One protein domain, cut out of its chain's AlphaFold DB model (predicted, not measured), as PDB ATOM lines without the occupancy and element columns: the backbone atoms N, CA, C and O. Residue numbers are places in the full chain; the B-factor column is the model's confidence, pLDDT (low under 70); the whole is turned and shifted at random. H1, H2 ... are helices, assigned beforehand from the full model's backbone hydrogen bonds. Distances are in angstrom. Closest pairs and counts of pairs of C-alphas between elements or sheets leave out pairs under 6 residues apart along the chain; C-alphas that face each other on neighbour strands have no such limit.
ATOM      1  N   LEU A   2      47.801  18.742  15.153       82.88
ATOM      2  CA  LEU A   2      47.879  19.878  16.099       82.88
ATOM      3  C   LEU A   2      47.119  21.126  15.601       82.88
ATOM      4  O   LEU A   2      46.398  21.754  16.365       82.88
ATOM      5  N   THR A   3      47.189  21.411  14.298       82.00
ATOM      6  CA  THR A   3      46.395  22.454  13.622       82.00
ATOM      7  C   THR A   3      44.888  22.282  13.851       82.00
ATOM      8  O   THR A   3      44.218  23.225  14.260       82.00
ATOM      9  N   ASP A   4      44.361  21.068  13.678       76.50
ATOM     10  CA  ASP A   4      42.936  20.757  13.879       76.50
ATOM     11  C   ASP A   4      42.525  20.842  15.351       76.50
ATOM     12  O   ASP A   4      41.405  21.247  15.654       76.50
ATOM     13  N   LEU A   5      43.439  20.498  16.266       82.25
ATOM     14  CA  LEU A   5      43.240  20.654  17.705       82.25
ATOM     15  C   LEU A   5      43.028  22.136  18.065       82.25
ATOM     16  O   LEU A   5      42.081  22.465  18.773       82.25
ATOM     17  N   HIS A   6      43.865  23.030  17.525       81.50
ATOM     18  CA  HIS A   6      43.746  24.477  17.735       81.50
ATOM     19  C   HIS A   6      42.533  25.091  17.029       81.50
ATOM     20  O   HIS A   6      41.912  26.005  17.569       81.50
ATOM     21  N   LEU A   7      42.155  24.584  15.852       78.19
ATOM     22  CA  LEU A   7      40.913  24.989  15.189       78.19
ATOM     23  C   LEU A   7      39.687  24.605  16.025       78.19
ATOM     24  O   LEU A   7      38.785  25.423  16.186       78.19
ATOM     25  N   ALA A   8      39.656  23.392  16.583       77.12
ATOM     26  CA  ALA A   8      38.573  22.941  17.450       77.12
ATOM     27  C   ALA A   8      38.485  23.761  18.746       77.12
ATOM     28  O   ALA A   8      37.393  24.192  19.109       77.12
ATOM     29  N   ASP A   9      39.620  24.048  19.389       77.81
ATOM     30  CA  ASP A   9      39.681  24.925  20.567       77.81
ATOM     31  C   ASP A   9      39.163  26.342  20.244       77.81
ATOM     32  O   ASP A   9      38.299  26.887  20.936       77.81
ATOM     33  N   GLY A  10      39.582  26.898  19.101       75.69
ATOM     34  CA  GLY A  10      39.080  28.172  18.589       75.69
ATOM     35  C   GLY A  10      37.567  28.172  18.343       75.69
ATOM     36  O   GLY A  10      36.882  29.120  18.723       75.69
ATOM     37  N   LEU A  11      37.015  27.101  17.766       71.62
ATOM     38  CA  LEU A  11      35.574  26.959  17.535       71.62
ATOM     39  C   LEU A  11      34.787  26.825  18.846       71.62
ATOM     40  O   LEU A  11      33.727  27.433  18.981       71.62
ATOM     41  N   LEU A  12      35.309  26.088  19.828       71.31
ATOM     42  CA  LEU A  12      34.669  25.907  21.136       71.31
ATOM     43  C   LEU A  12      34.699  27.160  22.014       71.31
ATOM     44  O   LEU A  12      33.865  27.307  22.911       71.31
ATOM     45  N   SER A  13      35.602  28.097  21.720       70.38
ATOM     46  CA  SER A  13      35.592  29.427  22.333       70.38
ATOM     47  C   SER A  13      34.379  30.278  21.908       70.38
ATOM     48  O   SER A  13      34.002  31.218  22.615       70.38
ATOM     49  N   LEU A  14      33.713  29.936  20.794       71.56
ATOM     50  CA  LEU A  14      32.510  30.620  20.317       71.56
ATOM     51  C   LEU A  14      31.272  30.110  21.065       71.56
ATOM     52  O   LEU A  14      30.892  28.945  20.951       71.56
ATOM     53  N   ASN A  15      30.584  31.007  21.782       65.50
ATOM     54  CA  ASN A  15      29.411  30.667  22.605       65.50
ATOM     55  C   ASN A  15      28.311  29.907  21.840       65.50
ATOM     56  O   ASN A  15      27.632  29.072  22.427       65.50
ATOM     57  N   GLU A  16      28.131  30.193  20.552       66.44
ATOM     58  CA  GLU A  16      27.098  29.588  19.701       66.44
ATOM     59  C   GLU A  16      27.384  28.113  19.403       66.44
ATOM     60  O   GLU A  16      26.476  27.290  19.441       66.44
ATOM     61  N   ILE A  17      28.655  27.781  19.153       62.91
ATOM     62  CA  ILE A  17      29.107  26.404  18.932       62.91
ATOM     63  C   ILE A  17      29.143  25.677  20.271       62.91
ATOM     64  O   ILE A  17      28.654  24.560  20.377       62.91
ATOM     65  N   ARG A  18      29.626  26.328  21.332       61.72
ATOM     66  CA  ARG A  18      29.647  25.728  22.669       61.72
ATOM     67  C   ARG A  18      28.258  25.263  23.122       61.72
ATOM     68  O   ARG A  18      28.155  24.172  23.661       61.72
ATOM     69  N   GLN A  19      27.209  26.047  22.857       64.69
ATOM     70  CA  GLN A  19      25.819  25.689  23.181       64.69
ATOM     71  C   GLN A  19      25.279  24.508  22.360       64.69
ATOM     72  O   GLN A  19      24.487  23.723  22.868       64.69
ATOM     73  N   GLU A  20      25.697  24.358  21.100       61.56
ATOM     74  CA  GLU A  20      25.284  23.237  20.240       61.56
ATOM     75  C   GLU A  20      25.930  21.904  20.663       61.56
ATOM     76  O   GLU A  20      25.394  20.837  20.372       61.56
ATOM     77  N   TYR A  21      27.042  21.969  21.401       59.72
ATOM     78  CA  TYR A  21      27.806  20.817  21.879       59.72
ATOM     79  C   TYR A  21      27.836  20.695  23.416       59.72
ATOM     80  O   TYR A  21      28.695  19.995  23.951       59.72
ATOM     81  N   GLU A  22      26.901  21.333  24.135       57.97
ATOM     82  CA  GLU A  22      26.832  21.324  25.612       57.97
ATOM     83  C   GLU A  22      26.712  19.911  26.222       57.97
ATOM     84  O   GLU A  22      27.147  19.695  27.352       57.97
ATOM     85  N   ASP A  23      26.188  18.938  25.465       59.28
ATOM     86  CA  ASP A  23      26.040  17.539  25.897       59.28
ATOM     87  C   ASP A  23      27.333  16.702  25.763       59.28
ATOM     88  O   ASP A  23      27.399  15.577  26.269       59.28
ATOM     89  N   MET A  24      28.364  17.210  25.076       55.69
ATOM     90  CA  MET A  24      29.660  16.541  24.942       55.69
ATOM     91  C   MET A  24      30.664  17.150  25.915       55.69
ATOM     92  O   MET A  24      30.998  18.330  25.818       55.69
ATOM     93  N   ASP A  25      31.199  16.324  26.818       60.66
ATOM     94  CA  ASP A  25      32.323  16.723  27.661       60.66
ATOM     95  C   ASP A  25      33.448  17.276  26.770       60.66
ATOM     96  O   ASP A  25      33.800  16.671  25.753       60.66
ATOM     97  N   SER A  26      33.990  18.438  27.136       58.66
ATOM     98  CA  SER A  26      35.050  19.149  26.404       58.66
ATOM     99  C   SER A  26      36.204  18.226  25.995       58.66
ATOM    100  O   SER A  26      36.757  18.347  24.904       58.66
ATOM    101  N   LEU A  27      36.501  17.230  26.832       63.50
ATOM    102  CA  LEU A  27      37.540  16.231  26.621       63.50
ATOM    103  C   LEU A  27      37.188  15.227  25.503       63.50
ATOM    104  O   LEU A  27      38.069  14.792  24.762       63.50
ATOM    105  N   GLY A  28      35.903  14.907  25.318       64.50
ATOM    106  CA  GLY A  28      35.409  13.990  24.286       64.50
ATOM    107  C   GLY A  28      35.611  14.499  22.857       64.50
ATOM    108  O   GLY A  28      35.850  13.707  21.945       64.50
ATOM    109  N   GLN A  29      35.595  15.818  22.656       63.53
ATOM    110  CA  GLN A  29      35.825  16.404  21.334       63.53
ATOM    111  C   GLN A  29      37.291  16.295  20.913       63.53
ATOM    112  O   GLN A  29      37.581  15.860  19.797       63.53
ATOM    113  N   TYR A  30      38.221  16.577  21.828       69.88
ATOM    114  CA  TYR A  30      39.650  16.391  21.582       69.88
ATOM    115  C   TYR A  30      40.000  14.923  21.316       69.88
ATOM    116  O   TYR A  30      40.775  14.637  20.405       69.88
ATOM    117  N   LEU A  31      39.376  13.983  22.039       76.56
ATOM    118  CA  LEU A  31      39.564  12.548  21.809       76.56
ATOM    119  C   LEU A  31      39.155  12.127  20.394       76.56
ATOM    120  O   LEU A  31      39.911  11.419  19.740       76.56
ATOM    121  N   SER A  32      38.024  12.624  19.886       74.88
ATOM    122  CA  SER A  32      37.555  12.291  18.532       74.88
ATOM    123  C   SER A  32      38.526  12.739  17.427       74.88
ATOM    124  O   SER A  32      38.753  12.017  16.453       74.88
ATOM    125  N   ILE A  33      39.161  13.904  17.604       78.69
ATOM    126  CA  ILE A  33      40.177  14.416  16.680       78.69
ATOM    127  C   ILE A  33      41.425  13.542  16.768       78.69
ATOM    128  O   ILE A  33      41.939  13.117  15.736       78.69
ATOM    129  N   LEU A  34      41.896  13.217  17.972       78.00
ATOM    130  CA  LEU A  34      43.079  12.371  18.155       78.00
ATOM    131  C   LEU A  34      42.881  10.976  17.548       78.00
ATOM    132  O   LEU A  34      43.743  10.507  16.800       78.00
ATOM    133  N   GLU A  35      41.719  10.362  17.771       81.62
ATOM    134  CA  GLU A  35      41.359   9.059  17.206       81.62
ATOM    135  C   GLU A  35      41.356   9.072  15.674       81.62
ATOM    136  O   GLU A  35      41.840   8.122  15.054       81.62
ATOM    137  N   SER A  36      40.901  10.163  15.044       81.06
ATOM    138  CA  SER A  36      40.913  10.306  13.579       81.06
ATOM    139  C   SER A  36      42.324  10.284  12.972       81.06
ATOM    140  O   SER A  36      42.504   9.861  11.829       81.06
ATOM    141  N   TYR A  37      43.331  10.675  13.757       80.31
ATOM    142  CA  TYR A  37      44.747  10.616  13.392       80.31
ATOM    143  C   TYR A  37      45.448   9.349  13.906       80.31
ATOM    144  O   TYR A  37      46.651   9.191  13.696       80.31
ATOM    145  N   GLY A  38      44.724   8.438  14.565       81.81
ATOM    146  CA  GLY A  38      45.280   7.224  15.165       81.81
ATOM    147  C   GLY A  38      46.102   7.472  16.435       81.81
ATOM    148  O   GLY A  38      46.922   6.629  16.796       81.81
ATOM    149  N   TYR A  39      45.907   8.616  17.099       81.19
ATOM    150  CA  TYR A  39      46.583   8.989  18.341       81.19
ATOM    151  C   TYR A  39      45.669   8.807  19.554       81.19
ATOM    152  O   TYR A  39      44.468   9.058  19.508       81.19
ATOM    153  N   SER A  40      46.267   8.431  20.681       85.94
ATOM    154  CA  SER A  40      45.647   8.515  22.005       85.94
ATOM    155  C   SER A  40      46.122   9.758  22.759       85.94
ATOM    156  O   SER A  40      47.206  10.286  22.502       85.94
ATOM    157  N   LEU A  41      45.348  10.180  23.762       81.19
ATOM    158  CA  LEU A  41      45.717  11.291  24.645       81.19
ATOM    159  C   LEU A  41      47.077  11.071  25.331       81.19
ATOM    160  O   LEU A  41      47.881  11.991  25.426       81.19
ATOM    161  N   ASN A  42      47.376   9.836  25.746       85.19
ATOM    162  CA  ASN A  42      48.659   9.505  26.369       85.19
ATOM    163  C   ASN A  42      49.829   9.641  25.387       85.19
ATOM    164  O   ASN A  42      50.889  10.134  25.758       85.19
ATOM    165  N   GLN A  43      49.645   9.244  24.125       83.69
ATOM    166  CA  GLN A  43      50.672   9.424  23.095       83.69
ATOM    167  C   GLN A  43      50.909  10.905  22.791       83.69
ATOM    168  O   GLN A  43      52.059  11.300  22.613       83.69
ATOM    169  N   LEU A  44      49.853  11.724  22.778       84.38
ATOM    170  CA  LEU A  44      49.985  13.172  22.641       84.38
ATOM    171  C   LEU A  44      50.777  13.769  23.813       84.38
ATOM    172  O   LEU A  44      51.744  14.488  23.577       84.38
ATOM    173  N   ASN A  45      50.411  13.435  25.053       83.88
ATOM    174  CA  ASN A  45      51.083  13.944  26.251       83.88
ATOM    175  C   ASN A  45      52.565  13.556  26.279       83.88
ATOM    176  O   ASN A  45      53.408  14.421  26.488       83.88
ATOM    177  N   ASN A  46      52.889  12.299  25.967       85.81
ATOM    178  CA  ASN A  46      54.275  11.836  25.876       85.81
ATOM    179  C   ASN A  46      55.051  12.559  24.767       85.81
ATOM    180  O   ASN A  46      56.234  12.848  24.919       85.81
ATOM    181  N   THR A  47      54.395  12.859  23.643       84.31
ATOM    182  CA  THR A  47      55.007  13.629  22.552       84.31
ATOM    183  C   THR A  47      55.281  15.064  23.001       84.31
ATOM    184  O   THR A  47      56.368  15.580  22.768       84.31
ATOM    185  N   MET A  48      54.334  15.699  23.696       83.06
ATOM    186  CA  MET A  48      54.495  17.059  24.209       83.06
ATOM    187  C   MET A  48      55.579  17.141  25.291       83.06
ATOM    188  O   MET A  48      56.381  18.069  25.290       83.06
ATOM    189  N   GLU A  49      55.649  16.147  26.177       86.50
ATOM    190  CA  GLU A  49      56.706  16.023  27.186       86.50
ATOM    191  C   GLU A  49      58.079  15.771  26.552       86.50
ATOM    192  O   GLU A  49      59.086  16.305  27.006       86.50
ATOM    193  N   HIS A  50      58.143  14.997  25.471       84.81
ATOM    194  CA  HIS A  50      59.390  14.785  24.745       84.81
ATOM    195  C   HIS A  50      59.927  16.095  24.148       84.81
ATOM    196  O   HIS A  50      61.101  16.414  24.330       84.81
ATOM    197  N   TYR A  51      59.071  16.882  23.490       82.44
ATOM    198  CA  TYR A  51      59.480  18.152  22.880       82.44
ATOM    199  C   TYR A  51      59.592  19.318  23.875       82.44
ATOM    200  O   TYR A  51      60.220  20.318  23.554       82.44
ATOM    201  N   SER A  52      59.076  19.210  25.105       83.62
ATOM    202  CA  SER A  52      59.276  20.256  26.126       83.62
ATOM    203  C   SER A  52      60.733  20.376  26.592       83.62
ATOM    204  O   SER A  52      61.129  21.417  27.117       83.62
ATOM    205  N   HIS A  53      61.534  19.329  26.381       87.94
ATOM    206  CA  HIS A  53      62.968  19.308  26.670       87.94
ATOM    207  C   HIS A  53      63.826  19.862  25.520       87.94
ATOM    208  O   HIS A  53      65.024  20.064  25.717       87.94
ATOM    209  N   ASP A  54      63.229  20.124  24.353       87.69
ATOM    210  CA  ASP A  54      63.880  20.713  23.182       87.69
ATOM    211  C   ASP A  54      63.009  21.849  22.607       87.69
ATOM    212  O   ASP A  54      62.221  21.639  21.677       87.69
ATOM    213  N   PRO A  55      63.109  23.059  23.192       83.94
ATOM    214  CA  PRO A  55      62.284  24.195  22.799       83.94
ATOM    215  C   PRO A  55      62.440  24.592  21.328       83.94
ATOM    216  O   PRO A  55      61.459  24.998  20.718       83.94
ATOM    217  N   GLU A  56      63.632  24.433  20.740       85.50
ATOM    218  CA  GLU A  56      63.868  24.772  19.329       85.50
ATOM    219  C   GLU A  56      63.081  23.834  18.403       85.50
ATOM    220  O   GLU A  56      62.392  24.287  17.488       85.50
ATOM    221  N   ALA A  57      63.098  22.527  18.683       79.81
ATOM    222  CA  ALA A  57      62.306  21.561  17.924       79.81
ATOM    223  C   ALA A  57      60.791  21.780  18.090       79.81
ATOM    224  O   ALA A  57      60.020  21.550  17.153       79.81
ATOM    225  N   LEU A  58      60.349  22.223  19.271       83.06
ATOM    226  CA  LEU A  58      58.948  22.562  19.516       83.06
ATOM    227  C   LEU A  58      58.523  23.815  18.736       83.06
ATOM    228  O   LEU A  58      57.448  23.812  18.127       83.06
ATOM    229  N   ASP A  59      59.368  24.844  18.705       83.25
ATOM    230  CA  ASP A  59      59.126  26.078  17.955       83.25
ATOM    231  C   ASP A  59      58.981  25.792  16.453       83.25
ATOM    232  O   ASP A  59      58.006  26.234  15.843       83.25
ATOM    233  N   GLU A  60      59.836  24.949  15.861       86.88
ATOM    234  CA  GLU A  60      59.712  24.550  14.447       86.88
ATOM    235  C   GLU A  60      58.382  23.843  14.123       86.88
ATOM    236  O   GLU A  60      57.841  23.953  13.013       86.88
ATOM    237  N   ILE A  61      57.848  23.065  15.068       82.81
ATOM    238  CA  ILE A  61      56.545  22.405  14.916       82.81
ATOM    239  C   ILE A  61      55.433  23.457  14.945       82.81
ATOM    240  O   ILE A  61      54.529  23.413  14.104       82.81
ATOM    241  N   TYR A  62      55.505  24.415  15.870       85.00
ATOM    242  CA  TYR A  62      54.513  25.481  15.977       85.00
ATOM    243  C   TYR A  62      54.575  26.476  14.819       85.00
ATOM    244  O   TYR A  62      53.518  26.909  14.362       85.00
ATOM    245  N   GLU A  63      55.748  26.768  14.259       82.94
ATOM    246  CA  GLU A  63      55.865  27.568  13.037       82.94
ATOM    247  C   GLU A  63      55.074  26.944  11.881       82.94
ATOM    248  O   GLU A  63      54.359  27.644  11.166       82.94
ATOM    249  N   LYS A  64      55.117  25.613  11.734       81.25
ATOM    250  CA  LYS A  64      54.331  24.895  10.713       81.25
ATOM    251  C   LYS A  64      52.830  24.978  10.979       81.25
ATOM    252  O   LYS A  64      52.057  25.125  10.034       81.25
ATOM    253  N   VAL A  65      52.411  24.902  12.242       83.38
ATOM    254  CA  VAL A  65      51.000  25.065  12.628       83.38
ATOM    255  C   VAL A  65      50.524  26.486  12.330       83.38
ATOM    256  O   VAL A  65      49.488  26.661  11.692       83.38
ATOM    257  N   ILE A  66      51.297  27.502  12.719       81.12
ATOM    258  CA  ILE A  66      50.989  28.914  12.461       81.12
ATOM    259  C   ILE A  66      50.952  29.188  10.957       81.12
ATOM    260  O   ILE A  66      50.034  29.862  10.494       81.12
ATOM    261  N   ALA A  67      51.892  28.645  10.182       79.88
ATOM    262  CA  ALA A  67      51.903  28.784   8.729       79.88
ATOM    263  C   ALA A  67      50.630  28.201   8.097       79.88
ATOM    264  O   ALA A  67      50.001  28.874   7.286       79.88
ATOM    265  N   GLN A  68      50.200  27.008   8.521       73.75
ATOM    266  CA  GLN A  68      48.956  26.391   8.044       73.75
ATOM    267  C   GLN A  68      47.714  27.195   8.438       73.75
ATOM    268  O   GLN A  68      46.831  27.398   7.610       73.75
ATOM    269  N   LEU A  69      47.640  27.692   9.676       77.81
ATOM    270  CA  LEU A  69      46.529  28.542  10.118       77.81
ATOM    271  C   LEU A  69      46.497  29.871   9.353       77.81
ATOM    272  O   LEU A  69      45.425  30.331   8.970       77.81
ATOM    273  N   THR A  70      47.664  30.459   9.089       76.50
ATOM    274  CA  THR A  70      47.805  31.702   8.316       76.50
ATOM    275  C   THR A  70      47.430  31.488   6.851       76.50
ATOM    276  O   THR A  70      46.788  32.346   6.253       76.50
ATOM    277  N   GLU A  71      47.787  30.343   6.268       75.50
ATOM    278  CA  GLU A  71      47.376  29.950   4.919       75.50
ATOM    279  C   GLU A  71      45.855  29.788   4.842       75.50
ATOM    280  O   GLU A  71      45.227  30.425   4.000       75.50
ATOM    281  N   MET A  72      45.242  29.052   5.778       76.75
ATOM    282  CA  MET A  72      43.782  28.911   5.861       76.75
ATOM    283  C   MET A  72      43.080  30.261   6.063       76.75
ATOM    284  O   MET A  72      42.065  30.544   5.427       76.75
ATOM    285  N   GLU A  73      43.617  31.133   6.919       71.19
ATOM    286  CA  GLU A  73      43.093  32.488   7.105       71.19
ATOM    287  C   GLU A  73      43.242  33.324   5.825       71.19
ATOM    288  O   GLU A  73      42.333  34.072   5.465       71.19
ATOM    289  N   GLY A  74      44.356  33.174   5.106       67.56
ATOM    290  CA  GLY A  74      44.600  33.786   3.803       67.56
ATOM    291  C   GLY A  74      43.636  33.293   2.721       67.56
ATOM    292  O   GLY A  74      43.142  34.099   1.933       67.56
ATOM    293  N   GLU A  75      43.290  32.008   2.706       67.38
ATOM    294  CA  GLU A  75      42.268  31.438   1.821       67.38
ATOM    295  C   GLU A  75      40.871  31.993   2.137       67.38
ATOM    296  O   GLU A  75      40.120  32.349   1.231       67.38
ATOM    297  N   ILE A  76      40.529  32.154   3.418       66.50
ATOM    298  CA  ILE A  76      39.245  32.736   3.839       66.50
ATOM    299  C   ILE A  76      39.195  34.236   3.513       66.50
ATOM    300  O   ILE A  76      38.223  34.718   2.930       66.50
ATOM    301  N   LYS A  77      40.258  34.982   3.837       55.84
ATOM    302  CA  LYS A  77      40.361  36.424   3.572       55.84
ATOM    303  C   LYS A  77      40.413  36.731   2.080       55.84
ATOM    304  O   LYS A  77      39.784  37.699   1.666       55.84
ATOM    305  N   SER A  78      41.088  35.920   1.265       50.69
ATOM    306  CA  SER A  78      41.016  36.045  -0.198       50.69
ATOM    307  C   SER A  78      39.596  35.758  -0.698       50.69
ATOM    308  O   SER A  78      39.058  36.555  -1.461       50.69
ATOM    309  N   SER A  79      38.913  34.747  -0.150       49.34
ATOM    310  CA  SER A  79      37.504  34.453  -0.462       49.34
ATOM    311  C   SER A  79      36.522  35.599  -0.148       49.34
ATOM    312  O   SER A  79      35.496  35.747  -0.828       49.34
ATOM    313  N   ASP A  80      36.815  36.419   0.866       44.59
ATOM    314  CA  ASP A  80      35.989  37.569   1.262       44.59
ATOM    315  C   ASP A  80      36.451  38.912   0.657       44.59
ATOM    316  O   ASP A  80      35.617  39.797   0.453       44.59
ATOM    317  N   GLN A  81      37.730  39.066   0.286       40.78
ATOM    318  CA  GLN A  81      38.260  40.255  -0.410       40.78
ATOM    319  C   GLN A  81      38.124  40.198  -1.945       40.78
ATOM    320  O   GLN A  81      38.157  41.239  -2.602       40.78
ATOM    321  N   GLU A  82      37.878  39.029  -2.540       46.09
ATOM    322  CA  GLU A  82      37.639  38.858  -3.985       46.09
ATOM    323  C   GLU A  82      36.269  39.374  -4.471       46.09
ATOM    324  O   GLU A  82      35.932  39.267  -5.649       46.09
ATOM    325  N   ALA A  83      35.486  40.034  -3.612       45.34
ATOM    326  CA  ALA A  83      34.258  40.725  -4.017       45.34
ATOM    327  C   ALA A  83      34.492  41.967  -4.914       45.34
ATOM    328  O   ALA A  83      33.533  42.659  -5.263       45.34
TER     329      ALA A  83
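What this domain is: This is residues 2 to 83 of the 219 residues of the protein "DUF4296 domain-containing protein" of marine sediment metagenome (UniProt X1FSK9). Short helix H1 sits in the middle of a loose, open ring, and H2, H3, H4 and long H5 follow one another round it. H3 runs beside H1, H2 makes a corner at the far end of H1, and H5 passes the beginning of H1, after which residues 70 to 83, of which 70 to 81 belong to H5, stick out as a free arm. The printed part has 82 residues, with five named helices in the order H1, H2, H3, H4, H5 and no named strand: the class is all helix. The whole is loose, with a radius of gyration of the C-alphas of 15.4 A, and spans 46 by 36 by 20 A.

How they stand to each other: Begin at H1, residues 2 to 12, the hub, which touches three other helices. H2, residues 15 to 20, only just touches H1, with 3 pairs of C-alphas within 8 A, and only at the corner; the closest C-alphas, of Leu 12 and Arg 18, are 5.3 A apart, and the two are about perpendicular at 86 degrees. Next look at H3, residues 26 to 36, which touches H1 with its closest C-alphas at Leu 5 and Tyr 30, 6.8 A apart; they run opposite ways at a shallow tilt of 33 degrees, only just short of steep. H4, residues 41 to 52, is close to H3 but not clearly touching, the closest C-alphas, of Leu 31 and Leu 41, being 6.9 A apart, and it is apart from H1. H5, residues 55 to 81, only just touches H4, with 3 pairs of C-alphas within 8 A, and only at the corner, where the closest C-alphas, of Tyr 51 and Leu 58, are 5.6 A apart. With residues 65 to 69 alone H5 touches H1, where the closest C-alphas, of Thr 3 and Val 65, are 5.4 A apart, at a steep tilt of 56 degrees, the same way. In H1, H2, H4 and H5 every O i to N i+4 pair is within hydrogen-bond range; in H3 6 of 7 are.

Where its parts are: Find C-alpha 2 at (47.879, 19.878, 16.099); from there H1 runs 15.4 A to C-alpha 12. H2 covers 8.8 A from Asn 15 to Glu 20, and H3 16.6 A from Ser 26 to Ser 36. At C-alpha 41, (45.717, 11.291, 24.645), H4 begins and runs 16.3 A. H5, the longest, runs 37.1 A from Pro 55 to C-alpha 81 at (38.260, 40.255, -0.410).

The domain as a whole: The C-alphas of His 53 and Ala 83, the two farthest apart, are 47.2 A from each other. The printed part has no cut, and its four links between helices are tight. Residues 52 to 57 and 70 to 83 stand free; look at the B-factor column for residues 15 to 30 and 74 to 83, where pLDDT is under 70, against a mean of 73.7 for the printed part.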